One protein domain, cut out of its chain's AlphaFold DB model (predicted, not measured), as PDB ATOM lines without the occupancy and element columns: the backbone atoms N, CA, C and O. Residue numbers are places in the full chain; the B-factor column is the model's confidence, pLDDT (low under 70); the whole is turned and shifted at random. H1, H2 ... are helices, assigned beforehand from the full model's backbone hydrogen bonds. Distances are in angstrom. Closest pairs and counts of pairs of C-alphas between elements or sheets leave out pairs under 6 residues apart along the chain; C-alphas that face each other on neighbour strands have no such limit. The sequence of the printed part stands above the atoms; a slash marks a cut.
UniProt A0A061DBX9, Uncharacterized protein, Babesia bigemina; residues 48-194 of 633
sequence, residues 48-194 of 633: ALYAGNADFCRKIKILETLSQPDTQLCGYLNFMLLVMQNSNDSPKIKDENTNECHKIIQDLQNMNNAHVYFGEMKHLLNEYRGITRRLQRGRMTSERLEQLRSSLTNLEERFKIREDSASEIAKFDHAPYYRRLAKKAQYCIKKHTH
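What this domain is: This is residues 48 to 194 of the 633 residues of an uncharacterized protein of Babesia bigemina (UniProt A0A061DBX9). One very long helix, H4, makes the length of a rod. H3 folds back along the first part of H4 and H5 along its last part, each forming a helical hairpin with it, while H7 packs on residues 101 to 111 of H4 and H2 on residues 111 to 125, short H1 touches residues 125 to 129 of H4, and H6 crosses H2 near one end of H2. The printed part has 147 residues with seven named helices, H1 to H7 in chain order, and no named strand; the class is all helix. H2, H3, H4 and H7 form a bundle, a group of helices joined by contacts. The whole is only just loose, close to extended, with a radius of gyration of the C-alphas of 21.6 A and spans of 75 by 25 by 23 A.

How they stand to each other: H1, residues 48 to 51, and H2, residues 54 to 67, touch only at the corner, and only just, with 3 pairs of C-alphas within 8 A, the closest those of Tyr 50 and Phe 56 at 6.4 A. The hub is H4, residues 91 to 136, which touches five helices. It touches H1 at Ala 51 and Leu 125, the closest C-alphas, 5.0 A apart. H2 touches H4 at a steep tilt of 38 degrees, opposite ways, closest at the C-alphas of Ser 67 and His 115, 4.9 A. H3, residues 71 to 85, forms a hairpin with H4 at a shallow tilt of 12 degrees; the closest C-alphas, of Met 84 and Lys 94, are 6.0 A apart. H5, residues 142 to 160, forms a hairpin with H4 at 23 degrees, also shallow, closest at the C-alphas of Ile 131 and Leu 148, 6.5 A. H6, residues 163 to 171, touches H2 about perpendicular at 84 degrees, closest at the C-alphas of Phe 56 and Ala 170, 5.9 A. H7, residues 175 to 193, touches H4 at a shallow tilt of 34.8 degrees, only just short of steep, closest at the C-alphas of Ile 104 and Ala 185, 6.3 A. H3 and H5 are apart. Each O i to N i+4 pair is within hydrogen-bond range in H2, H5, H6 and H7, against 10 of 11 in H3 and 40 of 42 in H4; H1 is too short for such a pair.

Where its parts are: H1 begins at C-alpha 48, (-18.717, -131.737, -15.755). H4 spans 67.0 A from C-alpha 91 at (-1.284, -104.176, -61.073) to C-alpha 136; H5 spans 27.2 A, H7 27.0 A, H3 21.6 A and H2 19.8 A. H7 ends at C-alpha 193, (-9.388, -121.292, -62.475).

The domain as a whole: The C-alphas of Ser 90 and Arg 139, the two farthest apart, are 75.9 A from each other. Residues 136 to 143 stand free. The printed part has no cut, and the six links are tight. Mean pLDDT of the printed part is 93.6, with residue 138 alone under 70.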
ATOM      1  N   ALA A  48     -17.410-131.098 -15.929       96.00
ATOM      2  CA  ALA A  48     -18.717-131.737 -15.755       96.00
ATOM      3  C   ALA A  48     -19.867-130.981 -16.452       96.00
ATOM      4  O   ALA A  48     -20.720-131.604 -17.092       96.00
ATOM      5  N   LEU A  49     -19.872-129.643 -16.371       96.31
ATOM      6  CA  LEU A  49     -20.891-128.778 -16.983       96.31
ATOM      7  C   LEU A  49     -20.950-128.949 -18.505       96.31
ATOM      8  O   LEU A  49     -22.024-129.014 -19.102       96.31
ATOM      9  N   TYR A  50     -19.775-129.030 -19.125       97.62
ATOM     10  CA  TYR A  50     -19.618-129.116 -20.570       97.62
ATOM     11  C   TYR A  50     -19.767-130.557 -21.069       97.62
ATOM     12  O   TYR A  50     -20.422-130.786 -22.084       97.62
ATOM     13  N   ALA A  51     -19.239-131.542 -20.335       96.62
ATOM     14  CA  ALA A  51     -19.345-132.961 -20.671       96.62
ATOM     15  C   ALA A  51     -20.789-133.488 -20.580       96.62
ATOM     16  O   ALA A  51     -21.177-134.346 -21.381       96.62
ATOM     17  N   GLY A  52     -21.597-132.959 -19.652       94.50
ATOM     18  CA  GLY A  52     -23.030-133.252 -19.547       94.50
ATOM     19  C   GLY A  52     -23.902-132.567 -20.610       94.50
ATOM     20  O   GLY A  52     -25.053-132.958 -20.795       94.50
ATOM     21  N   ASN A  53     -23.381-131.570 -21.332       96.38
ATOM     22  CA  ASN A  53     -24.150-130.784 -22.295       96.38
ATOM     23  C   ASN A  53     -24.040-131.368 -23.717       96.38
ATOM     24  O   ASN A  53     -23.019-131.232 -24.397       96.38
ATOM     25  N   ALA A  54     -25.117-132.009 -24.182       95.19
ATOM     26  CA  ALA A  54     -25.173-132.645 -25.498       95.19
ATOM     27  C   ALA A  54     -24.941-131.658 -26.659       95.19
ATOM     28  O   ALA A  54     -24.148-131.956 -27.554       95.19
ATOM     29  N   ASP A  55     -25.558-130.470 -26.620       96.19
ATOM     30  CA  ASP A  55     -25.393-129.440 -27.654       96.19
ATOM     31  C   ASP A  55     -23.967-128.876 -27.688       96.19
ATOM     32  O   ASP A  55     -23.436-128.597 -28.763       96.19
ATOM     33  N   PHE A  56     -23.306-128.751 -26.534       97.12
ATOM     34  CA  PHE A  56     -21.904-128.338 -26.473       97.12
ATOM     35  C   PHE A  56     -20.975-129.387 -27.094       97.12
ATOM     36  O   PHE A  56     -20.178-129.058 -27.975       97.12
ATOM     37  N   CYS A  57     -21.105-130.659 -26.708       96.88
ATOM     38  CA  CYS A  57     -20.324-131.738 -27.317       96.88
ATOM     39  C   CYS A  57     -20.578-131.831 -28.832       96.88
ATOM     40  O   CYS A  57     -19.635-131.993 -29.607       96.88
ATOM     41  N   ARG A  58     -21.829-131.647 -29.271       96.81
ATOM     42  CA  ARG A  58     -22.217-131.585 -30.685       96.81
ATOM     43  C   ARG A  58     -21.556-130.422 -31.429       96.81
ATOM     44  O   ARG A  58     -20.970-130.641 -32.490       96.81
ATOM     45  N   LYS A  59     -21.573-129.208 -30.860       96.81
ATOM     46  CA  LYS A  59     -20.821-128.054 -31.384       96.81
ATOM     47  C   LYS A  59     -19.340-128.398 -31.546       96.81
ATOM     48  O   LYS A  59     -18.794-128.169 -32.618       96.81
ATOM     49  N   ILE A  60     -18.700-128.978 -30.528       97.75
ATOM     50  CA  ILE A  60     -17.272-129.331 -30.567       97.75
ATOM     51  C   ILE A  60     -16.946-130.301 -31.716       97.75
ATOM     52  O   ILE A  60     -15.995-130.042 -32.451       97.75
ATOM     53  N   LYS A  61     -17.746-131.353 -31.943       97.06
ATOM     54  CA  LYS A  61     -17.545-132.287 -33.074       97.06
ATOM     55  C   LYS A  61     -17.700-131.620 -34.451       97.06
ATOM     56  O   LYS A  61     -16.902-131.864 -35.357       97.06
ATOM     57  N   ILE A  62     -18.706-130.754 -34.608       96.44
ATOM     58  CA  ILE A  62     -18.926-129.984 -35.846       96.44
ATOM     59  C   ILE A  62     -17.752-129.023 -36.085       96.44
ATOM     60  O   ILE A  62     -17.248-128.916 -37.202       96.44
ATOM     61  N   LEU A  63     -17.275-128.343 -35.038       96.75
ATOM     62  CA  LEU A  63     -16.136-127.432 -35.131       96.75
ATOM     63  C   LEU A  63     -14.833-128.178 -35.437       96.75
ATOM     64  O   LEU A  63     -14.099-127.729 -36.310       96.75
ATOM     65  N   GLU A  64     -14.573-129.335 -34.825       96.50
ATOM     66  CA  GLU A  64     -13.461-130.237 -35.172       96.50
ATOM     67  C   GLU A  64     -13.511-130.643 -36.662       96.50
ATOM     68  O   GLU A  64     -12.525-130.464 -37.378       96.50
ATOM     69  N   THR A  65     -14.673-131.085 -37.159       94.88
ATOM     70  CA  THR A  65     -14.880-131.494 -38.563       94.88
ATOM     71  C   THR A  65     -14.660-130.353 -39.568       94.88
ATOM     72  O   THR A  65     -14.076-130.563 -40.642       94.88
ATOM     73  N   LEU A  66     -15.158-129.153 -39.250       93.44
ATOM     74  CA  LEU A  66     -15.094-127.968 -40.115       93.44
ATOM     75  C   LEU A  66     -13.736-127.265 -40.076       93.44
ATOM     76  O   LEU A  66     -13.344-126.661 -41.070       93.44
ATOM     77  N   SER A  67     -13.038-127.320 -38.941       94.62
ATOM     78  CA  SER A  67     -11.729-126.683 -38.759       94.62
ATOM     79  C   SER A  67     -10.573-127.467 -39.380       94.62
ATOM     80  O   SER A  67      -9.493-126.912 -39.586       94.62
ATOM     81  N   GLN A  68     -10.796-128.751 -39.670       91.88
ATOM     82  CA  GLN A  68      -9.783-129.680 -40.149       91.88
ATOM     83  C   GLN A  68      -8.985-129.146 -41.358       91.88
ATOM     84  O   GLN A  68      -9.587-128.607 -42.294       91.88
ATOM     85  N   PRO A  69      -7.654-129.362 -41.411       83.75
ATOM     86  CA  PRO A  69      -6.843-129.023 -42.576       83.75
ATOM     87  C   PRO A  69      -7.299-129.750 -43.846       83.75
ATOM     88  O   PRO A  69      -7.078-130.948 -44.015       83.75
ATOM     89  N   ASP A  70      -7.842-128.988 -44.793       86.50
ATOM     90  CA  ASP A  70      -7.914-129.389 -46.196       86.50
ATOM     91  C   ASP A  70      -6.590-129.004 -46.880       86.50
ATOM     92  O   ASP A  70      -6.375-127.873 -47.332       86.50
ATOM     93  N   THR A  71      -5.651-129.952 -46.895       86.44
ATOM     94  CA  THR A  71      -4.316-129.764 -47.482       86.44
ATOM     95  C   THR A  71      -4.373-129.548 -48.994       86.44
ATOM     96  O   THR A  71      -3.522-128.835 -49.530       86.44
ATOM     97  N   GLN A  72      -5.393-130.083 -49.676       86.69
ATOM     98  CA  GLN A  72      -5.612-129.857 -51.104       86.69
ATOM     99  C   GLN A  72      -6.073-128.418 -51.347       86.69
ATOM    100  O   GLN A  72      -5.469-127.723 -52.158       86.69
ATOM    101  N   LEU A  73      -7.069-127.928 -50.602       88.81
ATOM    102  CA  LEU A  73      -7.565-126.548 -50.682       88.81
ATOM    103  C   LEU A  73      -6.446-125.526 -50.430       88.81
ATOM    104  O   LEU A  73      -6.290-124.577 -51.200       88.81
ATOM    105  N   CYS A  74      -5.626-125.746 -49.400       89.94
ATOM    106  CA  CYS A  74      -4.451-124.917 -49.127       89.94
ATOM    107  C   CYS A  74      -3.399-125.011 -50.248       89.94
ATOM    108  O   CYS A  74      -2.832-123.988 -50.635       89.94
ATOM    109  N   GLY A  75      -3.155-126.198 -50.812       91.50
ATOM    110  CA  GLY A  75      -2.277-126.376 -51.975       91.50
ATOM    111  C   GLY A  75      -2.768-125.608 -53.207       91.50
ATOM    112  O   GLY A  75      -2.006-124.851 -53.807       91.50
ATOM    113  N   TYR A  76      -4.059-125.722 -53.532       94.38
ATOM    114  CA  TYR A  76      -4.686-125.006 -54.643       94.38
ATOM    115  C   TYR A  76      -4.661-123.486 -54.454       94.38
ATOM    116  O   TYR A  76      -4.385-122.778 -55.415       94.38
ATOM    117  N   LEU A  77      -4.882-122.958 -53.245       94.69
ATOM    118  CA  LEU A  77      -4.774-121.514 -52.996       94.69
ATOM    119  C   LEU A  77      -3.338-120.994 -53.162       94.69
ATOM    120  O   LEU A  77      -3.140-119.945 -53.773       94.69
ATOM    121  N   ASN A  78      -2.332-121.741 -52.693       95.00
ATOM    122  CA  ASN A  78      -0.925-121.395 -52.923       95.00
ATOM    123  C   ASN A  78      -0.560-121.430 -54.419       95.00
ATOM    124  O   ASN A  78       0.163-120.558 -54.895       95.00
ATOM    125  N   PHE A  79      -1.105-122.378 -55.187       94.56
ATOM    126  CA  PHE A  79      -0.976-122.381 -56.647       94.56
ATOM    127  C   PHE A  79      -1.700-121.185 -57.296       94.56
ATOM    128  O   PHE A  79      -1.140-120.525 -58.169       94.56
ATOM    129  N   MET A  80      -2.904-120.837 -56.832       94.31
ATOM    130  CA  MET A  80      -3.654-119.676 -57.326       94.31
ATOM    131  C   MET A  80      -2.929-118.346 -57.066       94.31
ATOM    132  O   MET A  80      -3.008-117.472 -57.922       94.31
ATOM    133  N   LEU A  81      -2.172-118.188 -55.969       94.88
ATOM    134  CA  LEU A  81      -1.303-117.013 -55.770       94.88
ATOM    135  C   LEU A  81      -0.301-116.840 -56.923       94.88
ATOM    136  O   LEU A  81      -0.163-115.740 -57.457       94.88
ATOM    137  N   LEU A  82       0.354-117.926 -57.346       94.19
ATOM    138  CA  LEU A  82       1.303-117.904 -58.465       94.19
ATOM    139  C   LEU A  82       0.603-117.555 -59.788       94.19
ATOM    140  O   LEU A  82       1.152-116.812 -60.600       94.19
ATOM    141  N   VAL A  83      -0.625-118.039 -60.000       93.25
ATOM    142  CA  VAL A  83      -1.440-117.692 -61.178       93.25
ATOM    143  C   VAL A  83      -1.862-116.214 -61.158       93.25
ATOM    144  O   VAL A  83      -1.809-115.557 -62.192       93.25
ATOM    145  N   MET A  84      -2.230-115.656 -59.998       93.06
ATOM    146  CA  MET A  84      -2.592-114.235 -59.855       93.06
ATOM    147  C   MET A  84      -1.405-113.303 -60.117       93.06
ATOM    148  O   MET A  84      -1.548-112.310 -60.827       93.06
ATOM    149  N   GLN A  85      -0.224-113.634 -59.589       93.44
ATOM    150  CA  GLN A  85       1.002-112.858 -59.809       93.44
ATOM    151  C   GLN A  85       1.381-112.822 -61.300       93.44
ATOM    152  O   GLN A  85       1.709-111.759 -61.836       93.44
ATOM    153  N   ASN A  86       1.251-113.960 -61.987       92.88
ATOM    154  CA  ASN A  86       1.593-114.124 -63.403       92.88
ATOM    155  C   ASN A  86       0.454-113.781 -64.389       92.88
ATOM    156  O   ASN A  86       0.631-113.975 -65.588       92.88
ATOM    157  N   SER A  87      -0.703-113.282 -63.932       93.38
ATOM    158  CA  SER A  87      -1.825-112.963 -64.835       93.38
ATOM    159  C   SER A  87      -1.546-111.739 -65.725       93.38
ATOM    160  O   SER A  87      -0.569-111.016 -65.525       93.38
ATOM    161  N   ASN A  88      -2.435-111.453 -66.679       95.00
ATOM    162  CA  ASN A  88      -2.416-110.205 -67.458       95.00
ATOM    163  C   ASN A  88      -3.340-109.113 -66.870       95.00
ATOM    164  O   ASN A  88      -3.624-108.120 -67.537       95.00
ATOM    165  N   ASP A  89      -3.828-109.279 -65.632       94.25
ATOM    166  CA  ASP A  89      -4.599-108.239 -64.937       94.25
ATOM    167  C   ASP A  89      -3.738-106.998 -64.640       94.25
ATOM    168  O   ASP A  89      -2.515-107.083 -64.485       94.25
ATOM    169  N   SER A  90      -4.380-105.832 -64.496       96.62
ATOM    170  CA  SER A  90      -3.680-104.606 -64.099       96.62
ATOM    171  C   SER A  90      -3.078-104.731 -62.686       96.62
ATOM    172  O   SER A  90      -3.643-105.449 -61.854       96.62
ATOM    173  N   PRO A  91      -1.974-104.022 -62.359       96.19
ATOM    174  CA  PRO A  91      -1.284-104.176 -61.073       96.19
ATOM    175  C   PRO A  91      -2.207-104.052 -59.855       96.19
ATOM    176  O   PRO A  91      -2.216-104.933 -59.005       96.19
ATOM    177  N   LYS A  92      -3.100-103.050 -59.841       97.06
ATOM    178  CA  LYS A  92      -4.098-102.875 -58.771       97.06
ATOM    179  C   LYS A  92      -4.986-104.115 -58.577       97.06
ATOM    180  O   LYS A  92      -5.248-104.503 -57.444       97.06
ATOM    181  N   ILE A  93      -5.439-104.736 -59.670       95.12
ATOM    182  CA  ILE A  93      -6.289-105.936 -59.632       95.12
ATOM    183  C   ILE A  93      -5.471-107.159 -59.188       95.12
ATOM    184  O   ILE A  93      -5.977-107.988 -58.429       95.12
ATOM    185  N   LYS A  94      -4.200-107.272 -59.602       94.69
ATOM    186  CA  LYS A  94      -3.288-108.312 -59.096       94.69
ATOM    187  C   LYS A  94      -3.086-108.198 -57.591       94.69
ATOM    188  O   LYS A  94      -3.260-109.197 -56.894       94.69
ATOM    189  N   ASP A  95      -2.766-107.006 -57.100       96.38
ATOM    190  CA  ASP A  95      -2.507-106.747 -55.684       96.38
ATOM    191  C   ASP A  95      -3.754-107.027 -54.836       96.38
ATOM    192  O   ASP A  95      -3.673-107.706 -53.814       96.38
ATOM    193  N   GLU A  96      -4.930-106.577 -55.279       96.56
ATOM    194  CA  GLU A  96      -6.206-106.820 -54.598       96.56
ATOM    195  C   GLU A  96      -6.541-108.321 -54.506       96.56
ATOM    196  O   GLU A  96      -6.798-108.833 -53.414       96.56
ATOM    197  N   ASN A  97      -6.448-109.057 -55.622       95.00
ATOM    198  CA  ASN A  97      -6.686-110.506 -55.645       95.00
ATOM    199  C   ASN A  97      -5.650-111.280 -54.809       95.00
ATOM    200  O   ASN A  97      -6.008-112.194 -54.066       95.00
ATOM    201  N   THR A  98      -4.376-110.892 -54.892       96.06
ATOM    202  CA  THR A  98      -3.269-111.514 -54.150       96.06
ATOM    203  C   THR A  98      -3.434-111.302 -52.644       96.06
ATOM    204  O   THR A  98      -3.275-112.244 -51.869       96.06
ATOM    205  N   ASN A  99      -3.831-110.100 -52.214       96.94
ATOM    206  CA  ASN A  99      -4.121-109.794 -50.813       96.94
ATOM    207  C   ASN A  99      -5.384-110.511 -50.303       96.94
ATOM    208  O   ASN A  99      -5.388-111.011 -49.175       96.94
ATOM    209  N   GLU A 100      -6.435-110.635 -51.124       96.44
ATOM    210  CA  GLU A 100      -7.597-111.475 -50.800       96.44
ATOM    211  C   GLU A 100      -7.189-112.945 -50.605       96.44
ATOM    212  O   GLU A 100      -7.573-113.557 -49.606       96.44
ATOM    213  N   CYS A 101      -6.382-113.503 -51.511       96.75
ATOM    214  CA  CYS A 101      -5.953-114.896 -51.445       96.75
ATOM    215  C   CYS A 101      -5.025-115.167 -50.244       96.75
ATOM    216  O   CYS A 101      -5.276-116.107 -49.489       96.75
ATOM    217  N   HIS A 102      -4.037-114.299 -49.981       97.00
ATOM    218  CA  HIS A 102      -3.205-114.374 -48.772       97.00
ATOM    219  C   HIS A 102      -4.047-114.355 -47.490       97.00
ATOM    220  O   HIS A 102      -3.804-115.157 -46.587       97.00
ATOM    221  N   LYS A 103      -5.068-113.490 -47.413       97.12
ATOM    222  CA  LYS A 103      -5.968-113.436 -46.255       97.12
ATOM    223  C   LYS A 103      -6.757-114.736 -46.077       97.12
ATOM    224  O   LYS A 103      -6.842-115.229 -44.960       97.12
ATOM    225  N   ILE A 104      -7.286-115.318 -47.158       96.50
ATOM    226  CA  ILE A 104      -7.976-116.620 -47.105       96.50
ATOM    227  C   ILE A 104      -7.027-117.716 -46.597       96.50
ATOM    228  O   ILE A 104      -7.421-118.506 -45.744       96.50
ATOM    229  N   ILE A 105      -5.782-117.757 -47.085       95.75
ATOM    230  CA  ILE A 105      -4.775-118.735 -46.641       95.75
ATOM    231  C   ILE A 105      -4.459-118.550 -45.152       95.75
ATOM    232  O   ILE A 105      -4.426-119.534 -44.415       95.75
ATOM    233  N   GLN A 106      -4.288-117.311 -44.683       96.00
ATOM    234  CA  GLN A 106      -4.060-117.021 -43.264       96.00
ATOM    235  C   GLN A 106      -5.263-117.423 -42.393       96.00
ATOM    236  O   GLN A 106      -5.085-118.045 -41.347       96.00
ATOM    237  N   ASP A 107      -6.488-117.116 -42.824       95.69
ATOM    238  CA  ASP A 107      -7.708-117.503 -42.111       95.69
ATOM    239  C   ASP A 107      -7.872-119.041 -42.072       95.69
ATOM    240  O   ASP A 107      -8.247-119.587 -41.034       95.69
ATOM    241  N   LEU A 108      -7.500-119.768 -43.138       94.44
ATOM    242  CA  LEU A 108      -7.463-121.241 -43.157       94.44
ATOM    243  C   LEU A 108      -6.349-121.834 -42.278       94.44
ATOM    244  O   LEU A 108      -6.549-122.879 -41.662       94.44
ATOM    245  N   GLN A 109      -5.191-121.178 -42.164       93.38
ATOM    246  CA  GLN A 109      -4.140-121.575 -41.217       93.38
ATOM    247  C   GLN A 109      -4.602-121.389 -39.764       93.38
ATOM    248  O   GLN A 109      -4.401-122.277 -38.936       93.38
ATOM    249  N   ASN A 110      -5.286-120.281 -39.460       93.31
ATOM    250  CA  ASN A 110      -5.911-120.054 -38.153       93.31
ATOM    251  C   ASN A 110      -6.988-121.112 -37.851       93.31
ATOM    252  O   ASN A 110      -7.067-121.607 -36.728       93.31
ATOM    253  N   MET A 111      -7.782-121.486 -38.858       93.88
ATOM    254  CA  MET A 111      -8.780-122.553 -38.772       93.88
ATOM    255  C   MET A 111      -8.135-123.919 -38.477       93.88
ATOM    256  O   MET A 111      -8.538-124.576 -37.523       93.88
ATOM    257  N   ASN A 112      -7.075-124.298 -39.200       91.00
ATOM    258  CA  ASN A 112      -6.303-125.521 -38.945       91.00
ATOM    259  C   ASN A 112      -5.717-125.561 -37.519       91.00
ATOM    260  O   ASN A 112      -5.811-126.573 -36.831       91.00
ATOM    261  N   ASN A 113      -5.179-124.443 -37.022       91.88
ATOM    262  CA  ASN A 113      -4.685-124.365 -35.642       91.88
ATOM    263  C   ASN A 113      -5.804-124.598 -34.605       91.88
ATOM    264  O   ASN A 113      -5.545-125.137 -33.529       91.88
ATOM    265  N   ALA A 114      -7.050-124.229 -34.923       94.06
ATOM    266  CA  ALA A 114      -8.202-124.491 -34.065       94.06
ATOM    267  C   ALA A 114      -8.647-125.968 -34.084       94.06
ATOM    268  O   ALA A 114      -9.173-126.439 -33.080       94.06
ATOM    269  N   HIS A 115      -8.382-126.729 -35.155       94.56
ATOM    270  CA  HIS A 115      -8.687-128.169 -35.221       94.56
ATOM    271  C   HIS A 115      -8.012-128.961 -34.098       94.56
ATOM    272  O   HIS A 115      -8.671-129.755 -33.429       94.56
ATOM    273  N   VAL A 116      -6.731-128.676 -33.831       93.50
ATOM    274  CA  VAL A 116      -5.994-129.270 -32.703       93.50
ATOM    275  C   VAL A 116      -6.713-128.972 -31.384       93.50
ATOM    276  O   VAL A 116      -7.010-129.892 -30.627       93.50
ATOM    277  N   TYR A 117      -7.088-127.710 -31.153       95.38
ATOM    278  CA  TYR A 117      -7.801-127.301 -29.943       95.38
ATOM    279  C   TYR A 117      -9.168-127.998 -29.781       95.38
ATOM    280  O   TYR A 117      -9.496-128.449 -28.682       95.38
ATOM    281  N   PHE A 118      -9.972-128.117 -30.847       96.62
ATOM    282  CA  PHE A 118     -11.275-128.793 -30.771       96.62
ATOM    283  C   PHE A 118     -11.131-130.306 -30.559       96.62
ATOM    284  O   PHE A 118     -11.902-130.876 -29.787       96.62
ATOM    285  N   GLY A 119     -10.130-130.945 -31.176       95.38
ATOM    286  CA  GLY A 119      -9.801-132.354 -30.942       95.38
ATOM    287  C   GLY A 119      -9.354-132.617 -29.499       95.38
ATOM    288  O   GLY A 119      -9.847-133.546 -28.860       95.38
ATOM    289  N   GLU A 120      -8.502-131.755 -28.936       95.75
ATOM    290  CA  GLU A 120      -8.122-131.805 -27.518       95.75
ATOM    291  C   GLU A 120      -9.330-131.605 -26.587       95.75
ATOM    292  O   GLU A 120      -9.477-132.329 -25.604       95.75
ATOM    293  N   MET A 121     -10.223-130.658 -26.898       97.31
ATOM    294  CA  MET A 121     -11.440-130.415 -26.117       97.31
ATOM    295  C   MET A 121     -12.385-131.626 -26.149       97.31
ATOM    296  O   MET A 121     -12.829-132.096 -25.103       97.31
ATOM    297  N   LYS A 122     -12.639-132.191 -27.335       96.62
ATOM    298  CA  LYS A 122     -13.407-133.433 -27.519       96.62
ATOM    299  C   LYS A 122     -12.803-134.596 -26.730       96.62
ATOM    300  O   LYS A 122     -13.535-135.343 -26.088       96.62
ATOM    301  N   HIS A 123     -11.477-134.727 -26.748       96.00
ATOM    302  CA  HIS A 123     -10.767-135.754 -25.996       96.00
ATOM    303  C   HIS A 123     -10.980-135.603 -24.482       96.00
ATOM    304  O   HIS A 123     -11.368-136.582 -23.855       96.00
ATOM    305  N   LEU A 124     -10.844-134.396 -23.912       97.38
ATOM    306  CA  LEU A 124     -11.123-134.138 -22.486       97.38
ATOM    307  C   LEU A 124     -12.569-134.498 -22.097       97.38
ATOM    308  O   LEU A 124     -12.790-135.156 -21.080       97.38
ATOM    309  N   LEU A 125     -13.552-134.108 -22.918       97.25
ATOM    310  CA  LEU A 125     -14.975-134.399 -22.685       97.25
ATOM    311  C   LEU A 125     -15.257-135.912 -22.710       97.25
ATOM    312  O   LEU A 125     -15.967-136.422 -21.843       97.25
ATOM    313  N   ASN A 126     -14.676-136.639 -23.669       95.44
ATOM    314  CA  ASN A 126     -14.821-138.092 -23.780       95.44
ATOM    315  C   ASN A 126     -14.061-138.839 -22.664       95.44
ATOM    316  O   ASN A 126     -14.572-139.826 -22.136       95.44
ATOM    317  N   GLU A 127     -12.874-138.368 -22.267       96.25
ATOM    318  CA  GLU A 127     -12.080-138.943 -21.170       96.25
ATOM    319  C   GLU A 127     -12.830-138.803 -19.833       96.25
ATOM    320  O   GLU A 127     -12.976-139.790 -19.105       96.25
ATOM    321  N   TYR A 128     -13.412-137.623 -19.569       97.38
ATOM    322  CA  TYR A 128     -14.304-137.383 -18.429       97.38
ATOM    323  C   TYR A 128     -15.496-138.344 -18.448       97.38
ATOM    324  O   TYR A 128     -15.681-139.102 -17.498       97.38
ATOM    325  N   ARG A 129     -16.261-138.386 -19.552       95.88
ATOM    326  CA  ARG A 129     -17.422-139.285 -19.704       95.88
ATOM    327  C   ARG A 129     -17.056-140.747 -19.465       95.88
ATOM    328  O   ARG A 129     -17.775-141.442 -18.751       95.88
ATOM    329  N   GLY A 130     -15.935-141.210 -20.015       94.38
ATOM    330  CA  GLY A 130     -15.440-142.570 -19.809       94.38
ATOM    331  C   GLY A 130     -15.120-142.870 -18.344       94.38
ATOM    332  O   GLY A 130     -15.489-143.929 -17.842       94.38
ATOM    333  N   ILE A 131     -14.500-141.937 -17.617       94.31
ATOM    334  CA  ILE A 131     -14.238-142.108 -16.181       94.31
ATOM    335  C   ILE A 131     -15.534-142.035 -15.356       94.31
ATOM    336  O   ILE A 131     -15.713-142.850 -14.452       94.31
ATOM    337  N   THR A 132     -16.473-141.146 -15.691       94.50
ATOM    338  CA  THR A 132     -17.789-141.078 -15.034       94.50
ATOM    339  C   THR A 132     -18.575-142.381 -15.207       94.50
ATOM    340  O   THR A 132     -19.086-142.896 -14.215       94.50
ATOM    341  N   ARG A 133     -18.609-142.967 -16.417       93.00
ATOM    342  CA  ARG A 133     -19.222-144.289 -16.667       93.00
ATOM    343  C   ARG A 133     -18.601-145.374 -15.791       93.00
ATOM    344  O   ARG A 133     -19.328-146.091 -15.111       93.00
ATOM    345  N   ARG A 134     -17.263-145.451 -15.757       89.62
ATOM    346  CA  ARG A 134     -16.531-146.408 -14.912       89.62
ATOM    347  C   ARG A 134     -16.950-146.259 -13.447       89.62
ATOM    348  O   ARG A 134     -17.371-147.237 -12.841       89.62
ATOM    349  N   LEU A 135     -16.903-145.042 -12.897       90.44
ATOM    350  CA  LEU A 135     -17.285-144.755 -11.505       90.44
ATOM    351  C   LEU A 135     -18.750-145.111 -11.188       90.44
ATOM    352  O   LEU A 135     -19.049-145.493 -10.058       90.44
ATOM    353  N   GLN A 136     -19.656-145.021 -12.166       90.12
ATOM    354  CA  GLN A 136     -21.076-145.360 -12.010       90.12
ATOM    355  C   GLN A 136     -21.365-146.872 -11.983       90.12
ATOM    356  O   GLN A 136     -22.401-147.265 -11.452       90.12
ATOM    357  N   ARG A 137     -20.475-147.733 -12.502       78.62
ATOM    358  CA  ARG A 137     -20.698-149.197 -12.571       78.62
ATOM    359  C   ARG A 137     -20.668-149.917 -11.215       78.62
ATOM    360  O   ARG A 137     -21.125-151.053 -11.121       78.62
ATOM    361  N   GLY A 138     -20.167-149.268 -10.164       69.56
ATOM    362  CA  GLY A 138     -20.077-149.851  -8.822       69.56
ATOM    363  C   GLY A 138     -19.006-150.947  -8.683       69.56
ATOM    364  O   GLY A 138     -18.193-151.162  -9.576       69.56
ATOM    365  N   ARG A 139     -18.980-151.600  -7.508       73.44
ATOM    366  CA  ARG A 139     -18.053-152.692  -7.116       73.44
ATOM    367  C   ARG A 139     -16.581-152.503  -7.547       73.44
ATOM    368  O   ARG A 139     -15.940-153.430  -8.032       73.44
ATOM    369  N   MET A 140     -16.026-151.311  -7.328       81.00
ATOM    370  CA  MET A 140     -14.599-151.038  -7.537       81.00
ATOM    371  C   MET A 140     -13.754-151.367  -6.305       81.00
ATOM    372  O   MET A 140     -14.206-151.197  -5.173       81.00
ATOM    373  N   THR A 141     -12.494-151.754  -6.521       85.06
ATOM    374  CA  THR A 141     -11.488-151.752  -5.450       85.06
ATOM    375  C   THR A 141     -11.205-150.314  -5.000       85.06
ATOM    376  O   THR A 141     -11.303-149.376  -5.795       85.06
ATOM    377  N   SER A 142     -10.822-150.130  -3.732       87.88
ATOM    378  CA  SER A 142     -10.487-148.800  -3.189       87.88
ATOM    379  C   SER A 142      -9.362-148.120  -3.987       87.88
ATOM    380  O   SER A 142      -9.438-146.935  -4.299       87.88
ATOM    381  N   GLU A 143      -8.367-148.903  -4.414       88.50
ATOM    382  CA  GLU A 143      -7.272-148.465  -5.283       88.50
ATOM    383  C   GLU A 143      -7.770-147.948  -6.643       88.50
ATOM    384  O   GLU A 143      -7.406-146.849  -7.055       88.50
ATOM    385  N   ARG A 144      -8.650-148.695  -7.329       86.31
ATOM    386  CA  ARG A 144      -9.187-148.282  -8.636       86.31
ATOM    387  C   ARG A 144     -10.097-147.060  -8.522       86.31
ATOM    388  O   ARG A 144     -10.063-146.195  -9.398       86.31
ATOM    389  N   LEU A 145     -10.885-146.970  -7.452       91.06
ATOM    390  CA  LEU A 145     -11.703-145.796  -7.152       91.06
ATOM    391  C   LEU A 145     -10.829-144.546  -6.974       91.06
ATOM    392  O   LEU A 145     -11.122-143.503  -7.562       91.06
ATOM    393  N   GLU A 146      -9.739-144.653  -6.215       93.56
ATOM    394  CA  GLU A 146      -8.839-143.526  -5.966       93.56
ATOM    395  C   GLU A 146      -8.004-143.158  -7.204       93.56
ATOM    396  O   GLU A 146      -7.852-141.978  -7.516       93.56
ATOM    397  N   GLN A 147      -7.577-144.148  -7.997       93.44
ATOM    398  CA  GLN A 147      -6.962-143.918  -9.307       93.44
ATOM    399  C   GLN A 147      -7.882-143.090 -10.221       93.44
ATOM    400  O   GLN A 147      -7.440-142.099 -10.797       93.44
ATOM    401  N   LEU A 148      -9.165-143.452 -10.328       92.75
ATOM    402  CA  LEU A 148     -10.124-142.746 -11.185       92.75
ATOM    403  C   LEU A 148     -10.480-141.345 -10.656       92.75
ATOM    404  O   LEU A 148     -10.663-140.427 -11.454       92.75
ATOM    405  N   ARG A 149     -10.513-141.141  -9.331       95.31
ATOM    406  CA  ARG A 149     -10.636-139.803  -8.715       95.31
ATOM    407  C   ARG A 149      -9.425-138.919  -8.999       95.31
ATOM    408  O   ARG A 149      -9.591-137.745  -9.328       95.31
ATOM    409  N   SER A 150      -8.222-139.486  -8.931       96.38
ATOM    410  CA  SER A 150      -6.984-138.809  -9.319       96.38
ATOM    411  C   SER A 150      -7.003-138.429 -10.808       96.38
ATOM    412  O   SER A 150      -6.727-137.278 -11.151       96.38
ATOM    413  N   SER A 151      -7.459-139.328 -11.691       96.00
ATOM    414  CA  SER A 151      -7.660-139.030 -13.118       96.00
ATOM    415  C   SER A 151      -8.681-137.911 -13.365       96.00
ATOM    416  O   SER A 151      -8.391-137.016 -14.156       96.00
ATOM    417  N   LEU A 152      -9.831-137.891 -12.671       96.38
ATOM    418  CA  LEU A 152     -10.777-136.764 -12.757       96.38
ATOM    419  C   LEU A 152     -10.152-135.449 -12.275       96.38
ATOM    420  O   LEU A 152     -10.309-134.422 -12.926       96.38
ATOM    421  N   THR A 153      -9.411-135.478 -11.168       96.62
ATOM    422  CA  THR A 153      -8.761-134.280 -10.611       96.62
ATOM    423  C   THR A 153      -7.713-133.717 -11.578       96.62
ATOM    424  O   THR A 153      -7.633-132.506 -11.780       96.62
ATOM    425  N   ASN A 154      -6.951-134.593 -12.242       97.50
ATOM    426  CA  ASN A 154      -6.014-134.220 -13.302       97.50
ATOM    427  C   ASN A 154      -6.725-133.658 -14.548       97.50
ATOM    428  O   ASN A 154      -6.247-132.692 -15.142       97.50
ATOM    429  N   LEU A 155      -7.872-134.232 -14.929       97.12
ATOM    430  CA  LEU A 155      -8.701-133.757 -16.039       97.12
ATOM    431  C   LEU A 155      -9.277-132.360 -15.800       97.12
ATOM    432  O   LEU A 155      -9.195-131.522 -16.693       97.12
ATOM    433  N   GLU A 156      -9.816-132.095 -14.609       97.56
ATOM    434  CA  GLU A 156     -10.315-130.765 -14.246       97.56
ATOM    435  C   GLU A 156      -9.177-129.728 -14.280       97.56
ATOM    436  O   GLU A 156      -9.347-128.644 -14.832       97.56
ATOM    437  N   GLU A 157      -7.972-130.066 -13.802       97.19
ATOM    438  CA  GLU A 157      -6.806-129.171 -13.901       97.19
ATOM    439  C   GLU A 157      -6.368-128.925 -15.361       97.19
ATOM    440  O   GLU A 157      -6.114-127.784 -15.751       97.19
ATOM    441  N   ARG A 158      -6.360-129.969 -16.208       97.12
ATOM    442  CA  ARG A 158      -6.146-129.850 -17.668       97.12
ATOM    443  C   ARG A 158      -7.227-128.997 -18.345       97.12
ATOM    444  O   ARG A 158      -6.940-128.352 -19.358       97.12
ATOM    445  N   PHE A 159      -8.451-128.999 -17.816       97.50
ATOM    446  CA  PHE A 159      -9.592-128.274 -18.366       97.50
ATOM    447  C   PHE A 159      -9.640-126.795 -17.957       97.50
ATOM    448  O   PHE A 159      -9.965-125.977 -18.814       97.50
ATOM    449  N   LYS A 160      -9.249-126.416 -16.730       97.00
ATOM    450  CA  LYS A 160      -9.238-125.008 -16.256       97.00
ATOM    451  C   LYS A 160      -8.571-124.041 -17.239       97.00
ATOM    452  O   LYS A 160      -9.110-122.981 -17.533       97.00
ATOM    453  N   ILE A 161      -7.437-124.441 -17.820       96.31
ATOM    454  CA  ILE A 161      -6.666-123.653 -18.808       96.31
ATOM    455  C   ILE A 161      -7.467-123.390 -20.109       96.31
ATOM    456  O   ILE A 161      -7.093-122.549 -20.924       96.31
ATOM    457  N   ARG A 162      -8.577-124.106 -20.320       96.31
ATOM    458  CA  ARG A 162      -9.434-124.083 -21.514       96.31
ATOM    459  C   ARG A 162     -10.886-123.686 -21.215       96.31
ATOM    460  O   ARG A 162     -11.669-123.610 -22.162       96.31
ATOM    461  N   GLU A 163     -11.244-123.441 -19.952       96.38
ATOM    462  CA  GLU A 163     -12.629-123.204 -19.518       96.38
ATOM    463  C   GLU A 163     -13.218-121.919 -20.118       96.38
ATOM    464  O   GLU A 163     -14.354-121.940 -20.592       96.38
ATOM    465  N   ASP A 164     -12.436-120.837 -20.215       96.31
ATOM    466  CA  ASP A 164     -12.858-119.592 -20.879       96.31
ATOM    467  C   ASP A 164     -13.275-119.841 -22.336       96.31
ATOM    468  O   ASP A 164     -14.374-119.477 -22.755       96.31
ATOM    469  N   SER A 165     -12.430-120.535 -23.104       94.50
ATOM    470  CA  SER A 165     -12.705-120.886 -24.502       94.50
ATOM    471  C   SER A 165     -13.866-121.880 -24.649       94.50
ATOM    472  O   SER A 165     -14.656-121.756 -25.584       94.50
ATOM    473  N   ALA A 166     -14.039-122.819 -23.712       96.62
ATOM    474  CA  ALA A 166     -15.238-123.659 -23.655       96.62
ATOM    475  C   ALA A 166     -16.500-122.809 -23.415       96.62
ATOM    476  O   ALA A 166     -17.522-123.001 -24.077       96.62
ATOM    477  N   SER A 167     -16.411-121.803 -22.542       96.69
ATOM    478  CA  SER A 167     -17.481-120.845 -22.280       96.69
ATOM    479  C   SER A 167     -17.817-119.996 -23.512       96.69
ATOM    480  O   SER A 167     -18.997-119.775 -23.795       96.69
ATOM    481  N   GLU A 168     -16.819-119.553 -24.286       95.88
ATOM    482  CA  GLU A 168     -17.034-118.867 -25.569       95.88
ATOM    483  C   GLU A 168     -17.759-119.765 -26.581       95.88
ATOM    484  O   GLU A 168     -18.772-119.350 -27.137       95.88
ATOM    485  N   ILE A 169     -17.320-121.015 -26.769       95.56
ATOM    486  CA  ILE A 169     -17.934-121.963 -27.720       95.56
ATOM    487  C   ILE A 169     -19.359-122.362 -27.288       95.56
ATOM    488  O   ILE A 169     -20.251-122.558 -28.123       95.56
ATOM    489  N   ALA A 170     -19.622-122.442 -25.982       95.31
ATOM    490  CA  ALA A 170     -20.974-122.639 -25.466       95.31
ATOM    491  C   ALA A 170     -21.899-121.474 -25.864       95.31
ATOM    492  O   ALA A 170     -23.014-121.720 -26.332       95.31
ATOM    493  N   LYS A 171     -21.413-120.228 -25.778       96.00
ATOM    494  CA  LYS A 171     -22.159-118.998 -26.111       96.00
ATOM    495  C   LYS A 171     -22.292-118.749 -27.619       96.00
ATOM    496  O   LYS A 171     -23.366-118.364 -28.074       96.00
ATOM    497  N   PHE A 172     -21.243-118.984 -28.405       93.62
ATOM    498  CA  PHE A 172     -21.157-118.580 -29.812       93.62
ATOM    499  C   PHE A 172     -21.088-119.778 -30.768       93.62
ATOM    500  O   PHE A 172     -20.369-120.747 -30.535       93.62
ATOM    501  N   ASP A 173     -21.831-119.720 -31.876       92.44
ATOM    502  CA  ASP A 173     -21.699-120.696 -32.963       92.44
ATOM    503  C   ASP A 173     -20.658-120.223 -33.991       92.44
ATOM    504  O   ASP A 173     -20.895-119.306 -34.784       92.44
ATOM    505  N   HIS A 174     -19.493-120.873 -33.985       93.94
ATOM    506  CA  HIS A 174     -18.409-120.607 -34.932       93.94
ATOM    507  C   HIS A 174     -18.545-121.400 -36.249       93.94
ATOM    508  O   HIS A 174     -17.858-121.085 -37.225       93.94
ATOM    509  N   ALA A 175     -19.452-122.380 -36.350       93.62
ATOM    510  CA  ALA A 175     -19.586-123.213 -37.546       93.62
ATOM    511  C   ALA A 175     -20.003-122.407 -38.803       93.62
ATOM    512  O   ALA A 175     -19.399-122.601 -39.862       93.62
ATOM    513  N   PRO A 176     -20.925-121.418 -38.740       93.12
ATOM    514  CA  PRO A 176     -21.207-120.510 -39.850       93.12
ATOM    515  C   PRO A 176     -20.001-119.675 -40.300       93.12
ATOM    516  O   PRO A 176     -19.962-119.246 -41.453       93.12
ATOM    517  N   TYR A 177     -19.017-119.407 -39.434       93.81
ATOM    518  CA  TYR A 177     -17.772-118.748 -39.842       93.81
ATOM    519  C   TYR A 177     -16.901-119.695 -40.681       93.81
ATOM    520  O   TYR A 177     -16.604-119.358 -41.827       93.81
ATOM    521  N   TYR A 178     -16.601-120.907 -40.197       93.88
ATOM    522  CA  TYR A 178     -15.796-121.876 -40.957       93.88
ATOM    523  C   TYR A 178     -16.469-122.309 -42.273       93.88
ATOM    524  O   TYR A 178     -15.824-122.290 -43.322       93.88
ATOM    525  N   ARG A 179     -17.792-122.553 -42.285       92.50
ATOM    526  CA  ARG A 179     -18.548-122.825 -43.529       92.50
ATOM    527  C   ARG A 179     -18.454-121.672 -44.544       92.50
ATOM    528  O   ARG A 179     -18.396-121.921 -45.748       92.50
ATOM    529  N   ARG A 180     -18.435-120.407 -44.096       92.88
ATOM    530  CA  ARG A 180     -18.242-119.236 -44.981       92.88
ATOM    531  C   ARG A 180     -16.800-119.112 -45.473       92.88
ATOM    532  O   ARG A 180     -16.606-118.773 -46.638       92.88
ATOM    533  N   LEU A 181     -15.811-119.415 -44.634       93.44
ATOM    534  CA  LEU A 181     -14.397-119.415 -45.012       93.44
ATOM    535  C   LEU A 181     -14.098-120.474 -46.087       93.44
ATOM    536  O   LEU A 181     -13.525-120.137 -47.122       93.44
ATOM    537  N   ALA A 182     -14.581-121.709 -45.908       91.50
ATOM    538  CA  ALA A 182     -14.461-122.776 -46.905       91.50
ATOM    539  C   ALA A 182     -15.119-122.395 -48.247       91.50
ATOM    540  O   ALA A 182     -14.491-122.507 -49.302       91.50
ATOM    541  N   LYS A 183     -16.341-121.835 -48.216       91.12
ATOM    542  CA  LYS A 183     -16.998-121.272 -49.411       91.12
ATOM    543  C   LYS A 183     -16.170-120.169 -50.074       91.12
ATOM    544  O   LYS A 183     -16.056-120.153 -51.298       91.12
ATOM    545  N   LYS A 184     -15.580-119.249 -49.297       93.56
ATOM    546  CA  LYS A 184     -14.755-118.157 -49.840       93.56
ATOM    547  C   LYS A 184     -13.479-118.686 -50.505       93.56
ATOM    548  O   LYS A 184     -13.120-118.209 -51.579       93.56
ATOM    549  N   ALA A 185     -12.838-119.694 -49.919       93.06
ATOM    550  CA  ALA A 185     -11.685-120.371 -50.504       93.06
ATOM    551  C   ALA A 185     -12.022-121.048 -51.843       93.06
ATOM    552  O   ALA A 185     -11.348-120.806 -52.845       93.06
ATOM    553  N   GLN A 186     -13.114-121.817 -51.893       91.62
ATOM    554  CA  GLN A 186     -13.595-122.445 -53.128       91.62
ATOM    555  C   GLN A 186     -13.981-121.407 -54.194       91.62
ATOM    556  O   GLN A 186     -13.648-121.579 -55.367       91.62
ATOM    557  N   TYR A 187     -14.625-120.301 -53.802       91.94
ATOM    558  CA  TYR A 187     -14.941-119.195 -54.709       91.94
ATOM    559  C   TYR A 187     -13.678-118.532 -55.277       91.94
ATOM    560  O   TYR A 187     -13.622-118.281 -56.477       91.94
ATOM    561  N   CYS A 188     -12.649-118.309 -54.453       92.25
ATOM    562  CA  CYS A 188     -11.359-117.770 -54.889       92.25
ATOM    563  C   CYS A 188     -10.693-118.673 -55.942       92.25
ATOM    564  O   CYS A 188     -10.351-118.204 -57.027       92.25
ATOM    565  N   ILE A 189     -10.609-119.983 -55.682       91.81
ATOM    566  CA  ILE A 189     -10.088-120.955 -56.658       91.81
ATOM    567  C   ILE A 189     -10.920-120.910 -57.947       91.81
ATOM    568  O   ILE A 189     -10.358-120.797 -59.036       91.81
ATOM    569  N   LYS A 190     -12.256-120.924 -57.850       91.31
ATOM    570  CA  LYS A 190     -13.155-120.906 -59.014       91.31
ATOM    571  C   LYS A 190     -13.004-119.636 -59.870       91.31
ATOM    572  O   LYS A 190     -12.911-119.734 -61.092       91.31
ATOM    573  N   LYS A 191     -12.937-118.464 -59.228       90.62
ATOM    574  CA  LYS A 191     -12.761-117.125 -59.830       90.62
ATOM    575  C   LYS A 191     -11.508-117.037 -60.710       90.62
ATOM    576  O   LYS A 191     -11.540-116.360 -61.734       90.62
ATOM    577  N   HIS A 192     -10.433-117.729 -60.330       87.12
ATOM    578  CA  HIS A 192      -9.152-117.688 -61.041       87.12
ATOM    579  C   HIS A 192      -8.887-118.925 -61.921       87.12
ATOM    580  O   HIS A 192      -8.214-118.798 -62.938       87.12
ATOM    581  N   THR A 193      -9.497-120.080 -61.633       87.06
ATOM    582  CA  THR A 193      -9.388-121.292 -62.475       87.06
ATOM    583  C   THR A 193     -10.204-121.183 -63.770       87.06
ATOM    584  O   THR A 193      -9.786-121.689 -64.803       87.06
ATOM    585  N   HIS A 194     -11.341-120.476 -63.768       74.31
ATOM    586  CA  HIS A 194     -12.102-120.194 -65.001       74.31
ATOM    587  C   HIS A 194     -11.561-119.001 -65.811       74.31
ATOM    588  O   HIS A 194     -12.204-118.570 -66.763       74.31
TER     589      HIS A 194